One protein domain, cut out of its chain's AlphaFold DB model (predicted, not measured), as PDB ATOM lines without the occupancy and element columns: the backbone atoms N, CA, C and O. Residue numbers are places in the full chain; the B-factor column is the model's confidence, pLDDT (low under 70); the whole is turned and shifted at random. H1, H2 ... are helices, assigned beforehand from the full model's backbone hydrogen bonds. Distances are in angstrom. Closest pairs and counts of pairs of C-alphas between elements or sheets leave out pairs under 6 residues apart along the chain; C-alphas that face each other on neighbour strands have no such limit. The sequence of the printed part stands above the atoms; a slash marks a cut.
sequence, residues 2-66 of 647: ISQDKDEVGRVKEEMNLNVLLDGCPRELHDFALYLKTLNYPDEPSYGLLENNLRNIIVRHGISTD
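AT A GLANCE: This is residues 2 to 66 of the 647 residues of an uncharacterized protein of Onchocerca ochengi (UniProt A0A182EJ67). What shape does the printed part make? A free arm, helix H1, leads into a helical hairpin of H3 and H4, which run side by side in opposite ways, and the small helix H2 packs on H3. The hairpin is loosely made, with H3 touching H4 by residues 28 to 32 alone; residues 2 to 17, of which 2 to 14 belong to H1, stick out, and so do residues 38 to 44. What are the counts and the size? The printed part has 65 residues with four named helices, in the order H1, H2, H3, H4, and no named strand; the class is all helix. The whole is loose, with a radius of gyration of the C-alphas of 15.2 A, and only just elongated, spanning 45 by 30 by 22 A.

HOW THE PARTS SIT: What does the first helix meet? H1, residues 2 to 14, touches no helix. It is apart from H2, residues 18 to 21, though a tight link of 3 residues joins them. Where does the chain go next? H2 touches H3, residues 27 to 38, by residues 30 to 34 of H3 alone; the closest C-alphas are those of Leu 18 and His 30, 7.2 A apart. How does the last helix stand to the one before it? H4, residues 47 to 61, touches H3 and makes a helical hairpin with it, at a shallow tilt of 15 degrees, opposite ways. The closest C-alphas are those of Glu 28 and Asn 53, 5.5 A apart, and H3 touches H4 with residues 28 to 32 alone. H4 is apart from H1 and from H2. What do the backbone N and O atoms show? In H1, H3 and H4 every O i to N i+4 pair is within hydrogen-bond range; H2, with 4 residues, is too short for such a pair, and its one O i to N i+3 pair is within range.

IN THESE COORDINATES: Where does the first helix lie? H1 begins at C-alpha 2, at (20.931, -57.743, 57.745), and measures 18.7 A from first to last C-alpha. How long are the others? H2, residues 18 to 21, measures 5.0 A, and H3, residues 27 to 38, 17.3 A. H4, residues 47 to 61, measures 21.3 A and ends at C-alpha 61, at (37.125, -37.706, 25.409).

THE WHOLE: How far does it reach? The two C-alphas farthest apart are those of Gln 4 and Asp 66, 45.4 A. Is it printed whole? The printed part has no cut; the links from H1 to H2 and from H2 to H3 are tight, and the link from H3 to H4, 8 residues, is short. Where is confidence low? The mean pLDDT of the printed part is 89.8, and residues 2 to 4 are under 70.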
ATOM      1  N   ILE A   2      20.538 -59.117  58.177       57.97
ATOM      2  CA  ILE A   2      20.931 -57.743  57.745       57.97
ATOM      3  C   ILE A   2      22.324 -57.236  58.205       57.97
ATOM      4  O   ILE A   2      23.109 -56.797  57.368       57.97
ATOM      5  N   SER A   3      22.678 -57.306  59.498       63.12
ATOM      6  CA  SER A   3      24.019 -56.913  59.980       63.12
ATOM      7  C   SER A   3      25.167 -57.718  59.354       63.12
ATOM      8  O   SER A   3      26.141 -57.136  58.907       63.12
ATOM      9  N   GLN A   4      25.014 -59.039  59.265       69.25
ATOM     10  CA  GLN A   4      25.960 -59.986  58.669       69.25
ATOM     11  C   GLN A   4      26.185 -59.696  57.178       69.25
ATOM     12  O   GLN A   4      27.319 -59.737  56.717       69.25
ATOM     13  N   ASP A   5      25.124 -59.328  56.454       86.75
ATOM     14  CA  ASP A   5      25.209 -58.929  55.044       86.75
ATOM     15  C   ASP A   5      25.966 -57.589  54.906       86.75
ATOM     16  O   ASP A   5      26.775 -57.407  54.000       86.75
ATOM     17  N   LYS A   6      25.754 -56.657  55.848       92.31
ATOM     18  CA  LYS A   6      26.450 -55.360  55.915       92.31
ATOM     19  C   LYS A   6      27.932 -55.506  56.296       92.31
ATOM     20  O   LYS A   6      28.761 -54.783  55.750       92.31
ATOM     21  N   ASP A   7      28.264 -56.414  57.210       92.12
ATOM     22  CA  ASP A   7      29.642 -56.689  57.638       92.12
ATOM     23  C   ASP A   7      30.424 -57.426  56.528       92.12
ATOM     24  O   ASP A   7      31.558 -57.054  56.228       92.12
ATOM     25  N   GLU A   8      29.787 -58.369  55.822       91.69
ATOM     26  CA  GLU A   8      30.344 -59.021  54.624       91.69
ATOM     27  C   GLU A   8      30.567 -58.024  53.472       91.69
ATOM     28  O   GLU A   8      31.631 -58.013  52.859       91.69
ATOM     29  N   VAL A   9      29.619 -57.114  53.213       91.56
ATOM     30  CA  VAL A   9      29.809 -56.015  52.244       91.56
ATOM     31  C   VAL A   9      30.929 -55.056  52.672       91.56
ATOM     32  O   VAL A   9      31.573 -54.458  51.811       91.56
ATOM     33  N   GLY A  10      31.187 -54.906  53.975       92.19
ATOM     34  CA  GLY A  10      32.360 -54.196  54.491       92.19
ATOM     35  C   GLY A  10      33.658 -54.898  54.092       92.19
ATOM     36  O   GLY A  10      34.486 -54.308  53.398       92.19
ATOM     37  N   ARG A  11      33.773 -56.185  54.440       92.69
ATOM     38  CA  ARG A  11      34.923 -57.044  54.120       92.69
ATOM     39  C   ARG A  11      35.226 -57.084  52.618       92.69
ATOM     40  O   ARG A  11      36.355 -56.836  52.209       92.69
ATOM     41  N   VAL A  12      34.207 -57.293  51.782       92.00
ATOM     42  CA  VAL A  12      34.347 -57.305  50.315       92.00
ATOM     43  C   VAL A  12      34.842 -55.959  49.770       92.00
ATOM     44  O   VAL A  12      35.605 -55.947  48.810       92.00
ATOM     45  N   LYS A  13      34.461 -54.820  50.369       91.06
ATOM     46  CA  LYS A  13      34.961 -53.491  49.962       91.06
ATOM     47  C   LYS A  13      36.410 -53.238  50.381       91.06
ATOM     48  O   LYS A  13      37.123 -52.543  49.659       91.06
ATOM     49  N   GLU A  14      36.834 -53.778  51.519       88.94
ATOM     50  CA  GLU A  14      38.215 -53.688  52.003       88.94
ATOM     51  C   GLU A  14      39.162 -54.542  51.141       88.94
ATOM     52  O   GLU A  14      40.171 -54.039  50.643       88.94
ATOM     53  N   GLU A  15      38.766 -55.790  50.863       90.06
ATOM     54  CA  GLU A  15      39.472 -56.740  49.987       90.06
ATOM     55  C   GLU A  15      39.459 -56.329  48.491       90.06
ATOM     56  O   GLU A  15      40.196 -56.897  47.680       90.06
ATOM     57  N   MET A  16      38.648 -55.339  48.088       89.56
ATOM     58  CA  MET A  16      38.450 -54.979  46.679       89.56
ATOM     59  C   MET A  16      39.672 -54.309  46.029       89.56
ATOM     60  O   MET A  16      40.149 -53.239  46.431       89.56
ATOM     61  N   ASN A  17      40.123 -54.910  44.925       89.06
ATOM     62  CA  ASN A  17      41.199 -54.398  44.085       89.06
ATOM     63  C   ASN A  17      40.702 -53.265  43.165       89.06
ATOM     64  O   ASN A  17      39.810 -53.467  42.339       89.06
ATOM     65  N   LEU A  18      41.322 -52.082  43.267       87.50
ATOM     66  CA  LEU A  18      40.962 -50.896  42.477       87.50
ATOM     67  C   LEU A  18      41.079 -51.130  40.966       87.50
ATOM     68  O   LEU A  18      40.251 -50.625  40.218       87.50
ATOM     69  N   ASN A  19      42.051 -51.924  40.514       87.56
ATOM     70  CA  ASN A  19      42.251 -52.187  39.087       87.56
ATOM     71  C   ASN A  19      41.176 -53.110  38.492       87.56
ATOM     72  O   ASN A  19      41.050 -53.171  37.276       87.56
ATOM     73  N   VAL A  20      40.413 -53.816  39.335       91.19
ATOM     74  CA  VAL A  20      39.250 -54.620  38.923       91.19
ATOM     75  C   VAL A  20      37.967 -53.789  38.999       91.19
ATOM     76  O   VAL A  20      37.119 -53.894  38.123       91.19
ATOM     77  N   LEU A  21      37.834 -52.926  40.015       90.12
ATOM     78  CA  LEU A  21      36.707 -51.991  40.136       90.12
ATOM     79  C   LEU A  21      36.674 -50.954  39.000       90.12
ATOM     80  O   LEU A  21      35.597 -50.551  38.571       90.12
ATOM     81  N   LEU A  22      37.848 -50.508  38.555       90.94
ATOM     82  CA  LEU A  22      38.033 -49.460  37.550       90.94
ATOM     83  C   LEU A  22      38.399 -50.025  36.167       90.94
ATOM     84  O   LEU A  22      38.904 -49.291  35.320       90.94
ATOM     85  N   ASP A  23      38.168 -51.316  35.912       92.25
ATOM     86  CA  ASP A  23      38.387 -51.864  34.571       92.25
ATOM     87  C   ASP A  23      37.476 -51.161  33.544       92.25
ATOM     88  O   ASP A  23      36.306 -50.864  33.800       92.25
ATOM     89  N   GLY A  24      38.042 -50.821  32.387       87.19
ATOM     90  CA  GLY A  24      37.405 -49.976  31.374       87.19
ATOM     91  C   GLY A  24      37.243 -48.486  31.733       87.19
ATOM     92  O   GLY A  24      36.736 -47.734  30.898       87.19
ATOM     93  N   CYS A  25      37.661 -48.019  32.917       90.81
ATOM     94  CA  CYS A  25      37.608 -46.597  33.270       90.81
ATOM     95  C   CYS A  25      38.781 -45.776  32.684       90.81
ATOM     96  O   CYS A  25      39.858 -46.305  32.405       90.81
ATOM     97  N   PRO A  26      38.618 -44.445  32.539       91.06
ATOM     98  CA  PRO A  26      39.726 -43.528  32.278       91.06
ATOM     99  C   PRO A  26      40.848 -43.647  33.323       91.06
ATOM    100  O   PRO A  26      40.575 -43.684  34.523       91.06
ATOM    101  N   ARG A  27      42.113 -43.629  32.879       89.00
ATOM    102  CA  ARG A  27      43.298 -43.790  33.747       89.00
ATOM    103  C   ARG A  27      43.329 -42.807  34.928       89.00
ATOM    104  O   ARG A  27      43.715 -43.188  36.026       89.00
ATOM    105  N   GLU A  28      42.862 -41.580  34.727       91.75
ATOM    106  CA  GLU A  28      42.758 -40.540  35.756       91.75
ATOM    107  C   GLU A  28      41.862 -40.952  36.936       91.75
ATOM    108  O   GLU A  28      42.074 -40.466  38.042       91.75
ATOM    109  N   LEU A  29      40.895 -41.864  36.747       91.94
ATOM    110  CA  LEU A  29      40.100 -42.410  37.854       91.94
ATOM    111  C   LEU A  29      40.889 -43.406  38.716       91.94
ATOM    112  O   LEU A  29      40.600 -43.518  39.905       91.94
ATOM    113  N   HIS A  30      41.915 -44.074  38.174       91.38
ATOM    114  CA  HIS A  30      42.851 -44.848  38.998       91.38
ATOM    115  C   HIS A  30      43.701 -43.899  39.845       91.38
ATOM    116  O   HIS A  30      43.799 -44.099  41.051       91.38
ATOM    117  N   ASP A  31      44.244 -42.834  39.247       90.38
ATOM    118  CA  ASP A  31      45.043 -41.832  39.965       90.38
ATOM    119  C   ASP A  31      44.188 -41.113  41.052       90.38
ATOM    120  O   ASP A  31      44.634 -40.941  42.188       90.38
ATOM    121  N   PHE A  32      42.915 -40.805  40.762       93.19
ATOM    122  CA  PHE A  32      41.902 -40.295  41.707       93.19
ATOM    123  C   PHE A  32      41.624 -41.276  42.862       93.19
ATOM    124  O   PHE A  32      41.655 -40.888  44.030       93.19
ATOM    125  N   ALA A  33      41.363 -42.554  42.566       90.94
ATOM    126  CA  ALA A  33      41.028 -43.558  43.578       90.94
ATOM    127  C   ALA A  33      42.237 -43.987  44.427       90.94
ATOM    128  O   ALA A  33      42.077 -44.289  45.610       90.94
ATOM    129  N   LEU A  34      43.445 -43.978  43.852       91.81
ATOM    130  CA  LEU A  34      44.695 -44.157  44.589       91.81
ATOM    131  C   LEU A  34      44.898 -43.012  45.583       91.81
ATOM    132  O   LEU A  34      45.172 -43.281  46.749       91.81
ATOM    133  N   TYR A  35      44.680 -41.758  45.167       92.44
ATOM    134  CA  TYR A  35      44.752 -40.613  46.074       92.44
ATOM    135  C   TYR A  35      43.721 -40.708  47.213       92.44
ATOM    136  O   TYR A  35      44.088 -40.575  48.381       92.44
ATOM    137  N   LEU A  36      42.464 -41.066  46.916       91.94
ATOM    138  CA  LEU A  36      41.454 -41.318  47.957       91.94
ATOM    139  C   LEU A  36      41.812 -42.476  48.907       91.94
ATOM    140  O   LEU A  36      41.394 -42.442  50.059       91.94
ATOM    141  N   LYS A  37      42.612 -43.469  48.482       89.94
ATOM    142  CA  LYS A  37      43.154 -44.510  49.379       89.94
ATOM    143  C   LYS A  37      44.379 -44.072  50.197       89.94
ATOM    144  O   LYS A  37      44.767 -44.810  51.099       89.94
ATOM    145  N   THR A  38      44.978 -42.909  49.922       92.62
ATOM    146  CA  THR A  38      46.053 -42.329  50.759       92.62
ATOM    147  C   THR A  38      45.553 -41.370  51.838       92.62
ATOM    148  O   THR A  38      46.296 -41.093  52.774       92.62
ATOM    149  N   LEU A  39      44.317 -40.880  51.721       93.25
ATOM    150  CA  LEU A  39      43.706 -39.942  52.662       93.25
ATOM    151  C   LEU A  39      43.127 -40.666  53.886       93.25
ATOM    152  O   LEU A  39      42.374 -41.632  53.752       93.25
ATOM    153  N   ASN A  40      43.439 -40.162  55.076       92.12
ATOM    154  CA  ASN A  40      42.859 -40.573  56.350       92.12
ATOM    155  C   ASN A  40      41.893 -39.486  56.876       92.12
ATOM    156  O   ASN A  40      41.810 -38.389  56.334       92.12
ATOM    157  N   TYR A  41      41.164 -39.765  57.961       92.69
ATOM    158  CA  TYR A  41      40.175 -38.849  58.548       92.69
ATOM    159  C   TYR A  41      40.646 -37.397  58.822       92.69
ATOM    160  O   TYR A  41      39.830 -36.496  58.621       92.69
ATOM    161  N   PRO A  42      41.887 -37.116  59.283       94.12
ATOM    162  CA  PRO A  42      42.338 -35.740  59.515       94.12
ATOM    163  C   PRO A  42      42.868 -35.026  58.259       94.12
ATOM    164  O   PRO A  42      43.189 -33.843  58.347       94.12
ATOM    165  N   ASP A  43      43.006 -35.716  57.123       93.19
ATOM    166  CA  ASP A  43      43.665 -35.174  55.934       93.19
ATOM    167  C   ASP A  43      42.655 -34.470  55.016       93.19
ATOM    168  O   ASP A  43      41.650 -35.055  54.608       93.19
ATOM    169  N   GLU A  44      42.926 -33.217  54.640       92.56
ATOM    170  CA  GLU A  44      42.058 -32.486  53.712       92.56
ATOM    171  C   GLU A  44      42.218 -33.028  52.271       92.56
ATOM    172  O   GLU A  44      43.325 -33.003  51.718       92.56
ATOM    173  N   PRO A  45      41.139 -33.506  51.621       93.94
ATOM    174  CA  PRO A  45      41.206 -33.972  50.243       93.94
ATOM    175  C   PRO A  45      41.428 -32.802  49.280       93.94
ATOM    176  O   PRO A  45      40.649 -31.852  49.227       93.94
ATOM    177  N   SER A  46      42.462 -32.898  48.444       91.50
ATOM    178  CA  SER A  46      42.787 -31.901  47.423       91.50
ATOM    179  C   SER A  46      41.747 -31.903  46.298       91.50
ATOM    180  O   SER A  46      41.922 -32.534  45.250       91.50
ATOM    181  N   TYR A  47      40.651 -31.174  46.507       94.69
ATOM    182  CA  TYR A  47      39.567 -31.036  45.534       94.69
ATOM    183  C   TYR A  47      40.062 -30.534  44.172       94.69
ATOM    184  O   TYR A  47      39.600 -31.035  43.154       94.69
ATOM    185  N   GLY A  48      41.065 -29.649  44.131       93.94
ATOM    186  CA  GLY A  48      41.670 -29.187  42.876       93.94
ATOM    187  C   GLY A  48      42.366 -30.295  42.070       93.94
ATOM    188  O   GLY A  48      42.277 -30.301  40.844       93.94
ATOM    189  N   LEU A  49      43.005 -31.272  42.726       91.56
ATOM    190  CA  LEU A  49      43.576 -32.447  42.050       91.56
ATOM    191  C   LEU A  49      42.470 -33.371  41.518       91.56
ATOM    192  O   LEU A  49      42.523 -33.809  40.367       91.56
ATOM    193  N   LEU A  50      41.459 -33.639  42.349       93.81
ATOM    194  CA  LEU A  50      40.303 -34.470  42.003       93.81
ATOM    195  C   LEU A  50      39.519 -33.872  40.818       93.81
ATOM    196  O   LEU A  50      39.197 -34.580  39.864       93.81
ATOM    197  N   GLU A  51      39.278 -32.561  40.837       93.88
ATOM    198  CA  GLU A  51      38.612 -31.808  39.774       93.88
ATOM    199  C   GLU A  51      39.447 -31.780  38.488       93.88
ATOM    200  O   GLU A  51      38.913 -32.035  37.409       93.88
ATOM    201  N   ASN A  52      40.759 -31.531  38.577       94.25
ATOM    202  CA  ASN A  52      41.635 -31.527  37.405       94.25
ATOM    203  C   ASN A  52      41.669 -32.902  36.716       94.25
ATOM    204  O   ASN A  52      41.619 -32.973  35.492       94.25
ATOM    205  N   ASN A  53      41.661 -33.999  37.483       92.44
ATOM    206  CA  ASN A  53      41.529 -35.351  36.935       92.44
ATOM    207  C   ASN A  53      40.216 -35.532  36.152       92.44
ATOM    208  O   ASN A  53      40.246 -36.030  35.027       92.44
ATOM    209  N   LEU A  54      39.078 -35.064  36.677       93.06
ATOM    210  CA  LEU A  54      37.794 -35.109  35.961       93.06
ATOM    211  C   LEU A  54      37.787 -34.210  34.709       93.06
ATOM    212  O   LEU A  54      37.326 -34.634  33.650       93.06
ATOM    213  N   ARG A  55      38.363 -33.003  34.784       92.06
ATOM    214  CA  ARG A  55      38.510 -32.096  33.631       92.06
ATOM    215  C   ARG A  55      39.388 -32.701  32.529       92.06
ATOM    216  O   ARG A  55      39.021 -32.623  31.360       92.06
ATOM    217  N   ASN A  56      40.484 -33.372  32.886       92.44
ATOM    218  CA  ASN A  56      41.349 -34.082  31.937       92.44
ATOM    219  C   ASN A  56      40.609 -35.221  31.217       92.44
ATOM    220  O   ASN A  56      40.802 -35.413  30.014       92.44
ATOM    221  N   ILE A  57      39.723 -35.946  31.916       91.88
ATOM    222  CA  ILE A  57      38.850 -36.955  31.300       91.88
ATOM    223  C   ILE A  57      37.929 -36.297  30.269       91.88
ATOM    224  O   ILE A  57      37.912 -36.743  29.123       91.88
ATOM    225  N   ILE A  58      37.201 -35.243  30.649       92.00
ATOM    226  CA  ILE A  58      36.258 -34.527  29.772       92.00
ATOM    227  C   ILE A  58      36.973 -34.046  28.498       92.00
ATOM    228  O   ILE A  58      36.569 -34.401  27.389       92.00
ATOM    229  N   VAL A  59      38.104 -33.348  28.658       91.12
ATOM    230  CA  VAL A  59      38.913 -32.822  27.546       91.12
ATOM    231  C   VAL A  59      39.453 -33.939  26.645       91.12
ATOM    232  O   VAL A  59      39.371 -33.815  25.426       91.12
ATOM    233  N   ARG A  60      39.967 -35.053  27.196       89.75
ATOM    234  CA  ARG A  60      40.508 -36.148  26.363       89.75
ATOM    235  C   ARG A  60      39.430 -36.885  25.568       89.75
ATOM    236  O   ARG A  60      39.715 -37.343  24.465       89.75
ATOM    237  N   HIS A  61      38.223 -37.032  26.112       87.81
ATOM    238  CA  HIS A  61      37.125 -37.706  25.409       87.81
ATOM    239  C   HIS A  61      36.347 -36.767  24.474       87.81
ATOM    240  O   HIS A  61      35.529 -37.250  23.697       87.81
ATOM    241  N   GLY A  62      36.622 -35.457  24.509       86.31
ATOM    242  CA  GLY A  62      35.936 -34.457  23.688       86.31
ATOM    243  C   GLY A  62      34.492 -34.190  24.120       86.31
ATOM    244  O   GLY A  62      33.707 -33.715  23.304       86.31
ATOM    245  N   ILE A  63      34.150 -34.510  25.373       88.00
ATOM    246  CA  ILE A  63      32.810 -34.309  25.937       88.00
ATOM    247  C   ILE A  63      32.582 -32.803  26.097       88.00
ATOM    248  O   ILE A  63      33.398 -32.120  26.721       88.00
ATOM    249  N   SER A  64      31.491 -32.284  25.535       87.81
ATOM    250  CA  SER A  64      31.138 -30.866  25.682       87.81
ATOM    251  C   SER A  64      30.361 -30.616  26.976       87.81
ATOM    252  O   SER A  64      29.642 -31.489  27.455       87.81
ATOM    253  N   THR A  65      30.428 -29.393  27.510       84.38
ATOM    254  CA  THR A  65      29.456 -28.909  28.512       84.38
ATOM    255  C   THR A  65      28.038 -28.814  27.958       84.38
ATOM    256  O   THR A  65      27.083 -28.759  28.727       84.38
ATOM    257  N   ASP A  66      27.925 -28.796  26.630       88.19
ATOM    258  CA  ASP A  66      26.686 -28.611  25.879       88.19
ATOM    259  C   ASP A  66      26.188 -29.944  25.273       88.19
ATOM    260  O   ASP A  66      25.274 -29.952  24.450       88.19
TER     261      ASP A  66